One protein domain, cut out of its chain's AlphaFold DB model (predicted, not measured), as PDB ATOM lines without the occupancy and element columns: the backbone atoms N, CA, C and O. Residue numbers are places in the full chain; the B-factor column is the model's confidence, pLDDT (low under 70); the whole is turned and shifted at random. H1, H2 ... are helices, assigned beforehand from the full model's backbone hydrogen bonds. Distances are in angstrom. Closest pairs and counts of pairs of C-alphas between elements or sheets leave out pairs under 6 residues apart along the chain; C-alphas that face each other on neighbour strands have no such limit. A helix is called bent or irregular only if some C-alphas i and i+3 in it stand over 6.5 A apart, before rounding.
ATOM      1  N   LEU A 231     272.513 108.696 165.961       86.50
ATOM      2  CA  LEU A 231     273.428 107.961 166.834       86.50
ATOM      3  C   LEU A 231     274.127 108.888 167.851       86.50
ATOM      4  O   LEU A 231     274.495 110.013 167.489       86.50
ATOM      5  N   PRO A 232     274.385 108.404 169.083       88.06
ATOM      6  CA  PRO A 232     275.114 109.150 170.109       88.06
ATOM      7  C   PRO A 232     276.517 109.560 169.665       88.06
ATOM      8  O   PRO A 232     277.251 108.762 169.072       88.06
ATOM      9  N   LYS A 233     276.906 110.792 169.999       87.19
ATOM     10  CA  LYS A 233     278.232 111.363 169.699       87.19
ATOM     11  C   LYS A 233     279.065 111.628 170.949       87.19
ATOM     12  O   LYS A 233     280.277 111.802 170.835       87.19
ATOM     13  N   ILE A 234     278.433 111.670 172.119       87.44
ATOM     14  CA  ILE A 234     279.078 111.954 173.404       87.44
ATOM     15  C   ILE A 234     278.773 110.810 174.378       87.44
ATOM     16  O   ILE A 234     277.728 110.169 174.284       87.44
ATOM     17  N   TYR A 235     279.678 110.558 175.330       85.75
ATOM     18  CA  TYR A 235     279.512 109.514 176.345       85.75
ATOM     19  C   TYR A 235     278.180 109.631 177.110       85.75
ATOM     20  O   TYR A 235     277.493 108.626 177.280       85.75
ATOM     21  N   ASP A 236     277.782 110.845 177.499       85.75
ATOM     22  CA  ASP A 236     276.574 111.112 178.302       85.75
ATOM     23  C   ASP A 236     275.259 110.768 177.579       85.75
ATOM     24  O   ASP A 236     274.239 110.525 178.219       85.75
ATOM     25  N   GLU A 237     275.276 110.696 176.246       89.31
ATOM     26  CA  GLU A 237     274.107 110.343 175.432       89.31
ATOM     27  C   GLU A 237     273.886 108.820 175.358       89.31
ATOM     28  O   GLU A 237     272.796 108.368 175.008       89.31
ATOM     29  N   ILE A 238     274.898 108.009 175.693       89.12
ATOM     30  CA  ILE A 238     274.843 106.543 175.564       89.12
ATOM     31  C   ILE A 238     273.766 105.916 176.467       89.12
ATOM     32  O   ILE A 238     273.015 105.083 175.955       89.12
ATOM     33  N   PRO A 239     273.640 106.267 177.766       88.88
ATOM     34  CA  PRO A 239     272.563 105.750 178.615       88.88
ATOM     35  C   PRO A 239     271.174 106.142 178.110       88.88
ATOM     36  O   PRO A 239     270.295 105.293 178.030       88.88
ATOM     37  N   ILE A 240     271.007 107.401 177.697       90.25
ATOM     38  CA  ILE A 240     269.731 107.935 177.202       90.25
ATOM     39  C   ILE A 240     269.296 107.171 175.948       90.25
ATOM     40  O   ILE A 240     268.151 106.743 175.822       90.25
ATOM     41  N   TYR A 241     270.232 106.943 175.024       91.06
ATOM     42  CA  TYR A 241     269.954 106.182 173.812       91.06
ATOM     43  C   TYR A 241     269.713 104.692 174.101       91.06
ATOM     44  O   TYR A 241     268.910 104.057 173.423       91.06
ATOM     45  N   GLN A 242     270.370 104.119 175.116       89.94
ATOM     46  CA  GLN A 242     270.112 102.747 175.561       89.94
ATOM     47  C   GLN A 242     268.675 102.594 176.085       89.94
ATOM     48  O   GLN A 242     267.986 101.670 175.657       89.94
ATOM     49  N   GLU A 243     268.216 103.507 176.944       91.56
ATOM     50  CA  GLU A 243     266.835 103.530 177.445       91.56
ATOM     51  C   GLU A 243     265.830 103.679 176.299       91.56
ATOM     52  O   GLU A 243     264.872 102.913 176.220       91.56
ATOM     53  N   PHE A 244     266.101 104.587 175.357       92.19
ATOM     54  CA  PHE A 244     265.279 104.764 174.160       92.19
ATOM     55  C   PHE A 244     265.179 103.476 173.326       92.19
ATOM     56  O   PHE A 244     264.088 103.070 172.938       92.19
ATOM     57  N   ILE A 245     266.294 102.780 173.080       91.38
ATOM     58  CA  ILE A 245     266.288 101.499 172.358       91.38
ATOM     59  C   ILE A 245     265.486 100.425 173.107       91.38
ATOM     60  O   ILE A 245     264.829  99.598 172.472       91.38
ATOM     61  N   ASP A 246     265.540 100.403 174.436       90.81
ATOM     62  CA  ASP A 246     264.807  99.419 175.234       90.81
ATOM     63  C   ASP A 246     263.294  99.721 175.271       90.81
ATOM     64  O   ASP A 246     262.493  98.790 175.161       90.81
ATOM     65  N   GLU A 247     262.897 100.999 175.280       92.25
ATOM     66  CA  GLU A 247     261.507 101.433 175.069       92.25
ATOM     67  C   GLU A 247     260.997 101.008 173.682       92.25
ATOM     68  O   GLU A 247     259.936 100.389 173.568       92.25
ATOM     69  N   LEU A 248     261.792 101.226 172.629       91.19
ATOM     70  CA  LEU A 248     261.432 100.821 171.267       91.19
ATOM     71  C   LEU A 248     261.224  99.308 171.133       91.19
ATOM     72  O   LEU A 248     260.312  98.875 170.430       91.19
ATOM     73  N   LYS A 249     262.037  98.486 171.809       89.62
ATOM     74  CA  LYS A 249     261.833  97.026 171.827       89.62
ATOM     75  C   LYS A 249     260.531  96.641 172.525       89.62
ATOM     76  O   LYS A 249     259.848  95.733 172.057       89.62
ATOM     77  N   ALA A 250     260.185  97.311 173.625       91.44
ATOM     78  CA  ALA A 250     258.921  97.071 174.316       91.44
ATOM     79  C   ALA A 250     257.719  97.456 173.432       91.44
ATOM     80  O   ALA A 250     256.736  96.714 173.358       91.44
ATOM     81  N   ASP A 251     257.830  98.565 172.698       90.31
ATOM     82  CA  ASP A 251     256.819  99.004 171.739       90.31
ATOM     83  C   ASP A 251     256.625  98.023 170.582       90.31
ATOM     84  O   ASP A 251     255.484  97.759 170.202       90.31
ATOM     85  N   VAL A 252     257.709  97.439 170.056       91.19
ATOM     86  CA  VAL A 252     257.630  96.401 169.015       91.19
ATOM     87  C   VAL A 252     256.775  95.225 169.484       91.19
ATOM     88  O   VAL A 252     255.854  94.839 168.767       91.19
ATOM     89  N   LEU A 253     256.994  94.719 170.703       89.62
ATOM     90  CA  LEU A 253     256.205  93.608 171.257       89.62
ATOM     91  C   LEU A 253     254.715  93.964 171.386       89.62
ATOM     92  O   LEU A 253     253.842  93.158 171.061       89.62
ATOM     93  N   ARG A 254     254.414  95.186 171.839       88.88
ATOM     94  CA  ARG A 254     253.036  95.670 171.999       88.88
ATOM     95  C   ARG A 254     252.320  95.834 170.656       88.88
ATOM     96  O   ARG A 254     251.141  95.501 170.558       88.88
ATOM     97  N   ILE A 255     253.000  96.365 169.641       89.00
ATOM     98  CA  ILE A 255     252.417  96.584 168.309       89.00
ATOM     99  C   ILE A 255     252.252  95.253 167.568       89.00
ATOM    100  O   ILE A 255     251.210  95.043 166.953       89.00
ATOM    101  N   GLU A 256     253.205  94.323 167.679       88.56
ATOM    102  CA  GLU A 256     253.081  92.990 167.071       88.56
ATOM    103  C   GLU A 256     251.861  92.220 167.585       88.56
ATOM    104  O   GLU A 256     251.207  91.537 166.801       88.56
ATOM    105  N   ALA A 257     251.492  92.392 168.857       88.12
ATOM    106  CA  ALA A 257     250.267  91.815 169.408       88.12
ATOM    107  C   ALA A 257     248.978  92.429 168.816       88.12
ATOM    108  O   ALA A 257     247.948  91.760 168.785       88.12
ATOM    109  N   LYS A 258     249.022  93.678 168.329       86.19
ATOM    110  CA  LYS A 258     247.870  94.374 167.724       86.19
ATOM    111  C   LYS A 258     247.681  94.085 166.232       86.19
ATOM    112  O   LYS A 258     246.551  94.106 165.756       86.19
ATOM    113  N   LEU A 259     248.755  93.814 165.490       87.31
ATOM    114  CA  LEU A 259     248.686  93.520 164.052       87.31
ATOM    115  C   LEU A 259     247.699  92.396 163.665       87.31
ATOM    116  O   LEU A 259     246.980  92.586 162.684       87.31
ATOM    117  N   PRO A 260     247.614  91.243 164.365       87.12
ATOM    118  CA  PRO A 260     246.614  90.228 164.030       87.12
ATOM    119  C   PRO A 260     245.177  90.735 164.214       87.12
ATOM    120  O   PRO A 260     244.349  90.468 163.351       87.12
ATOM    121  N   LEU A 261     244.903  91.536 165.251       85.69
ATOM    122  CA  LEU A 261     243.570  92.104 165.500       85.69
ATOM    123  C   LEU A 261     243.134  93.036 164.361       85.69
ATOM    124  O   LEU A 261     242.010  92.952 163.884       85.69
ATOM    125  N   ILE A 262     244.056  93.858 163.856       87.06
ATOM    126  CA  ILE A 262     243.817  94.736 162.700       87.06
ATOM    127  C   ILE A 262     243.476  93.916 161.441       87.06
ATOM    128  O   ILE A 262     242.568  94.270 160.688       87.06
ATOM    129  N   ASN A 263     244.176  92.796 161.214       86.75
ATOM    130  CA  ASN A 263     243.873  91.906 160.089       86.75
ATOM    131  C   ASN A 263     242.476  91.273 160.222       86.75
ATOM    132  O   ASN A 263     241.766  91.140 159.223       86.75
ATOM    133  N   GLU A 264     242.082  90.889 161.439       86.25
ATOM    134  CA  GLU A 264     240.750  90.352 161.733       86.25
ATOM    135  C   GLU A 264     239.653  91.407 161.520       86.25
ATOM    136  O   GLU A 264     238.628  91.095 160.912       86.25
ATOM    137  N   GLU A 265     239.880  92.663 161.919       85.06
ATOM    138  CA  GLU A 265     238.961  93.786 161.677       85.06
ATOM    139  C   GLU A 265     238.729  94.026 160.180       85.06
ATOM    140  O   GLU A 265     237.587  94.138 159.729       85.06
ATOM    141  N   VAL A 266     239.794  94.035 159.372       85.81
ATOM    142  CA  VAL A 266     239.674  94.177 157.911       85.81
ATOM    143  C   VAL A 266     238.958  92.973 157.294       85.81
ATOM    144  O   VAL A 266     238.103  93.147 156.423       85.81
ATOM    145  N   ALA A 267     239.260  91.753 157.749       86.25
ATOM    146  CA  ALA A 267     238.575  90.547 157.288       86.25
ATOM    147  C   ALA A 267     237.074  90.567 157.631       86.25
ATOM    148  O   ALA A 267     236.254  90.157 156.806       86.25
ATOM    149  N   LEU A 268     236.708  91.087 158.811       84.31
ATOM    150  CA  LEU A 268     235.322  91.304 159.220       84.31
ATOM    151  C   LEU A 268     234.612  92.238 158.239       84.31
ATOM    152  O   LEU A 268     233.575  91.876 157.685       84.31
ATOM    153  N   LEU A 269     235.191  93.415 157.993       84.75
ATOM    154  CA  LEU A 269     234.592  94.438 157.139       84.75
ATOM    155  C   LEU A 269     234.378  93.937 155.702       84.75
ATOM    156  O   LEU A 269     233.321  94.164 155.117       84.75
ATOM    157  N   LEU A 270     235.344  93.186 155.161       84.19
ATOM    158  CA  LEU A 270     235.233  92.576 153.834       84.19
ATOM    159  C   LEU A 270     234.167  91.471 153.775       84.19
ATOM    160  O   LEU A 270     233.472  91.354 152.768       84.19
ATOM    161  N   ARG A 271     234.003  90.674 154.841       83.31
ATOM    162  CA  ARG A 271     232.975  89.618 154.913       83.31
ATOM    163  C   ARG A 271     231.552  90.181 154.904       83.31
ATOM    164  O   ARG A 271     230.663  89.531 154.368       83.31
ATOM    165  N   TYR A 272     231.345  91.364 155.477       79.31
ATOM    166  CA  TYR A 272     230.057  92.066 155.447       79.31
ATOM    167  C   TYR A 272     229.866  92.945 154.195       79.31
ATOM    168  O   TYR A 272     228.930  93.737 154.161       79.31
ATOM    169  N   GLU A 273     230.730  92.810 153.178       77.69
ATOM    170  CA  GLU A 273     230.666  93.557 151.908       77.69
ATOM    171  C   GLU A 273     230.647  95.088 152.093       77.69
ATOM    172  O   GLU A 273     230.055  95.826 151.306       77.69
ATOM    173  N   ILE A 274     231.304  95.586 153.144       80.88
ATOM    174  CA  ILE A 274     231.369  97.020 153.439       80.88
ATOM    175  C   ILE A 274     232.397  97.677 152.516       80.88
ATOM    176  O   ILE A 274     233.539  97.227 152.411       80.88
ATOM    177  N   GLU A 275     232.009  98.777 151.869       78.31
ATOM    178  CA  GLU A 275     232.928  99.593 151.077       78.31
ATOM    179  C   GLU A 275     233.922 100.318 151.998       78.31
ATOM    180  O   GLU A 275     233.563 101.230 152.742       78.31
ATOM    181  N   ILE A 276     235.187  99.900 151.947       81.38
ATOM    182  CA  ILE A 276     236.302 100.539 152.658       81.38
ATOM    183  C   ILE A 276     236.997 101.513 151.700       81.38
ATOM    184  O   ILE A 276     237.178 101.192 150.522       81.38
ATOM    185  N   ASP A 277     237.440 102.675 152.197       86.56
ATOM    186  CA  ASP A 277     238.254 103.606 151.404       86.56
ATOM    187  C   ASP A 277     239.485 102.867 150.832       86.56
ATOM    188  O   ASP A 277     240.266 102.284 151.600       86.56
ATOM    189  N   PRO A 278     239.709 102.887 149.501       85.44
ATOM    190  CA  PRO A 278     240.874 102.255 148.886       85.44
ATOM    191  C   PRO A 278     242.202 102.705 149.508       85.44
ATOM    192  O   PRO A 278     243.125 101.899 149.614       85.44
ATOM    193  N   LYS A 279     242.301 103.953 149.992       86.56
ATOM    194  CA  LYS A 279     243.505 104.446 150.678       86.56
ATOM    195  C   LYS A 279     243.794 103.682 151.966       86.56
ATOM    196  O   LYS A 279     244.952 103.368 152.232       86.56
ATOM    197  N   LEU A 280     242.763 103.395 152.758       84.38
ATOM    198  CA  LEU A 280     242.896 102.672 154.020       84.38
ATOM    199  C   LEU A 280     243.305 101.217 153.767       84.38
ATOM    200  O   LEU A 280     244.183 100.680 154.443       84.38
ATOM    201  N   LEU A 281     242.730 100.603 152.730       84.81
ATOM    202  CA  LEU A 281     243.069  99.244 152.320       84.81
ATOM    203  C   LEU A 281     244.515  99.137 151.811       84.81
ATOM    204  O   LEU A 281     245.217  98.179 152.138       84.81
ATOM    205  N   ASP A 282     244.983 100.123 151.043       87.38
ATOM    206  CA  ASP A 282     246.374 100.184 150.587       87.38
ATOM    207  C   ASP A 282     247.348 100.396 151.757       87.38
ATOM    208  O   ASP A 282     248.383  99.727 151.818       87.38
ATOM    209  N   GLN A 283     247.001 101.252 152.729       87.62
ATOM    210  CA  GLN A 283     247.773 101.422 153.968       87.62
ATOM    211  C   GLN A 283     247.884 100.113 154.752       87.62
ATOM    212  O   GLN A 283     248.986  99.738 155.147       87.62
ATOM    213  N   HIS A 284     246.778  99.384 154.916       88.44
ATOM    214  CA  HIS A 284     246.763  98.075 155.569       88.44
ATOM    215  C   HIS A 284     247.634  97.046 154.831       88.44
ATOM    216  O   HIS A 284     248.467  96.375 155.438       88.44
ATOM    217  N   ARG A 285     247.508  96.950 153.499       86.56
ATOM    218  CA  ARG A 285     248.310  96.025 152.673       86.56
ATOM    219  C   ARG A 285     249.807  96.292 152.787       86.56
ATOM    220  O   ARG A 285     250.603  95.356 152.843       86.56
ATOM    221  N   LEU A 286     250.194  97.565 152.796       88.56
ATOM    222  CA  LEU A 286     251.591  97.969 152.915       88.56
ATOM    223  C   LEU A 286     252.098  97.923 154.362       88.56
ATOM    224  O   LEU A 286     253.313  97.898 154.557       88.56
ATOM    225  N   LEU A 287     251.213  97.868 155.365       89.81
ATOM    226  CA  LEU A 287     251.568  97.899 156.784       89.81
ATOM    227  C   LEU A 287     252.550  96.793 157.157       89.81
ATOM    228  O   LEU A 287     253.581  97.095 157.748       89.81
ATOM    229  N   SER A 288     252.278  95.541 156.767       87.50
ATOM    230  CA  SER A 288     253.177  94.414 157.069       87.50
ATOM    231  C   SER A 288     254.576  94.667 156.510       87.50
ATOM    232  O   SER A 288     255.565  94.502 157.213       87.50
ATOM    233  N   ARG A 289     254.664  95.166 155.271       89.75
ATOM    234  CA  ARG A 289     255.945  95.494 154.636       89.75
ATOM    235  C   ARG A 289     256.651  96.659 155.334       89.75
ATOM    236  O   ARG A 289     257.862  96.605 155.528       89.75
ATOM    237  N   HIS A 290     255.928  97.720 155.685       89.25
ATOM    238  CA  HIS A 290     256.490  98.855 156.422       89.25
ATOM    239  C   HIS A 290     256.977  98.442 157.812       89.25
ATOM    240  O   HIS A 290     258.034  98.902 158.240       89.25
ATOM    241  N   TRP A 291     256.246  97.553 158.482       91.94
ATOM    242  CA  TRP A 291     256.606  97.010 159.784       91.94
ATOM    243  C   TRP A 291     257.842  96.114 159.717       91.94
ATOM    244  O   TRP A 291     258.764  96.288 160.509       91.94
ATOM    245  N   ASP A 292     257.915  95.210 158.739       90.00
ATOM    246  CA  ASP A 292     259.088  94.355 158.551       90.00
ATOM    247  C   ASP A 292     260.332  95.186 158.222       90.00
ATOM    248  O   ASP A 292     261.374  94.996 158.848       90.00
ATOM    249  N   ASN A 293     260.204  96.184 157.337       90.88
ATOM    250  CA  ASN A 293     261.284  97.129 157.045       90.88
ATOM    251  C   ASN A 293     261.719  97.918 158.294       90.88
ATOM    252  O   ASN A 293     262.910  98.164 158.493       90.88
ATOM    253  N   TYR A 294     260.766  98.331 159.135       92.12
ATOM    254  CA  TYR A 294     261.051  99.023 160.390       92.12
ATOM    255  C   TYR A 294     261.819  98.127 161.365       92.12
ATOM    256  O   TYR A 294     262.811  98.574 161.935       92.12
ATOM    257  N   LYS A 295     261.423  96.856 161.512       91.25
ATOM    258  CA  LYS A 295     262.135  95.885 162.354       91.25
ATOM    259  C   LYS A 295     263.554  95.639 161.863       91.25
ATOM    260  O   LYS A 295     264.485  95.744 162.656       91.25
ATOM    261  N   THR A 296     263.737  95.404 160.562       92.00
ATOM    262  CA  THR A 296     265.084  95.231 159.996       92.00
ATOM    263  C   THR A 296     265.945  96.469 160.231       92.00
ATOM    264  O   THR A 296     267.096  96.350 160.638       92.00
ATOM    265  N   PHE A 297     265.372  97.663 160.057       90.06
ATOM    266  CA  PHE A 297     266.075  98.919 160.299       90.06
ATOM    267  C   PHE A 297     266.420  99.125 161.784       90.06
ATOM    268  O   PHE A 297     267.516  99.589 162.115       90.06
ATOM    269  N   LEU A 298     265.513  98.758 162.692       92.00
ATOM    270  CA  LEU A 298     265.743  98.796 164.133       92.00
ATOM    271  C   LEU A 298     266.870  97.834 164.532       92.00
ATOM    272  O   LEU A 298     267.770  98.237 165.266       92.00
ATOM    273  N   ASP A 299     266.876  96.608 164.012       91.44
ATOM    274  CA  ASP A 299     267.927  95.618 164.276       91.44
ATOM    275  C   ASP A 299     269.300  96.086 163.770       91.44
ATOM    276  O   ASP A 299     270.299  96.007 164.495       91.44
ATOM    277  N   GLU A 300     269.357  96.641 162.555       91.25
ATOM    278  CA  GLU A 300     270.568  97.249 161.990       91.25
ATOM    279  C   GLU A 300     271.066  98.427 162.836       91.25
ATOM    280  O   GLU A 300     272.273  98.578 163.069       91.25
ATOM    281  N   SER A 301     270.148  99.244 163.350       89.94
ATOM    282  CA  SER A 301     270.472 100.393 164.195       89.94
ATOM    283  C   SER A 301     270.942  99.971 165.587       89.94
ATOM    284  O   SER A 301     271.929 100.509 166.086       89.94
ATOM    285  N   ILE A 302     270.334  98.941 166.185       90.44
ATOM    286  CA  ILE A 302     270.800  98.322 167.435       90.44
ATOM    287  C   ILE A 302     272.207  97.748 167.246       90.44
ATOM    288  O   ILE A 302     273.074  97.925 168.108       90.44
ATOM    289  N   ALA A 303     272.466  97.068 166.127       92.00
ATOM    290  CA  ALA A 303     273.791  96.550 165.804       92.00
ATOM    291  C   ALA A 303     274.813  97.686 165.620       92.00
ATOM    292  O   ALA A 303     275.935  97.597 166.124       92.00
ATOM    293  N   SER A 304     274.418  98.772 164.957       90.50
ATOM    294  CA  SER A 304     275.248  99.966 164.779       90.50
ATOM    295  C   SER A 304     275.549 100.649 166.115       90.50
ATOM    296  O   SER A 304     276.710 100.936 166.404       90.50
ATOM    297  N   PHE A 305     274.551 100.811 166.986       92.06
ATOM    298  CA  PHE A 305     274.726 101.357 168.330       92.06
ATOM    299  C   PHE A 305     275.658 100.495 169.189       92.06
ATOM    300  O   PHE A 305     276.527 101.034 169.870       92.06
ATOM    301  N   LYS A 306     275.565  99.159 169.109       90.38
ATOM    302  CA  LYS A 306     276.521  98.257 169.778       90.38
ATOM    303  C   LYS A 306     277.960  98.513 169.322       90.38
ATOM    304  O   LYS A 306     278.839  98.635 170.171       90.38
ATOM    305  N   ARG A 307     278.195  98.660 168.011       92.12
ATOM    306  CA  ARG A 307     279.527  98.986 167.464       92.12
ATOM    307  C   ARG A 307     280.023 100.348 167.943       92.12
ATOM    308  O   ARG A 307     281.181 100.465 168.322       92.12
ATOM    309  N   VAL A 308     279.153 101.361 167.958       91.25
ATOM    310  CA  VAL A 308     279.475 102.703 168.471       91.25
ATOM    311  C   VAL A 308     279.845 102.635 169.955       91.25
ATOM    312  O   VAL A 308     280.893 103.140 170.346       91.25
ATOM    313  N   LYS A 309     279.050 101.939 170.774       89.12
ATOM    314  CA  LYS A 309     279.307 101.724 172.208       89.12
ATOM    315  C   LYS A 309     280.661 101.048 172.450       89.12
ATOM    316  O   LYS A 309     281.397 101.437 173.355       89.12
ATOM    317  N   GLU A 310     281.006 100.060 171.630       90.94
ATOM    318  CA  GLU A 310     282.285  99.352 171.707       90.94
ATOM    319  C   GLU A 310     283.464 100.227 171.247       90.94
ATOM    320  O   GLU A 310     284.502 100.257 171.909       90.94
TER     321      GLU A 310
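Overview. This is residues 231 to 310 of the 564 residues of the protein "Hypothetical protein" of Rotaria sordida (UniProt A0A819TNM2). Two long, bent helices, H1 then H2, make a loose rod, joined by a short link at one end, with the long arms H1a and H2b side by side and running opposite ways. The printed part has 80 residues with no named strand; the class is all helix. It is only just extended, close to loose, with a radius of gyration of the C-alphas of 17.8 A, and spans 57 by 18 by 15 A.

Along the chain. H1, residues 237 to 271, begins at C-alpha 237 (274.107, 110.343, 175.432). Assigned as one helix by its hydrogen bonds, it is bent, with C-alphas 257 and 260 6.7 A apart: H1a, 237 to 257, spans 30.8 A and H1b, 260 to 271, 16.4 A. H2, residues 278 to 310, likewise assigned as one helix, is bent, with C-alphas 285 and 288 6.8 A apart: H2a is 278 to 285 and H2b, 288 to 310, spans 33.0 A.

Arrangement. H1a and H2b are close but not clearly touching; their closest C-alphas, Ile 238 and Lys 309, are 7.4 A apart. Their shallow tilt is 25 degrees, opposite ways. H1b and H2a are near each other. Every O i to N i+4 pair is within hydrogen-bond range in the four arms.

Size, cuts and confidence. Residues 267 to 273, of which 267 to 271 belong to H1, stand free. The printed part has no cut; no printed residue is under 70 in pLDDT.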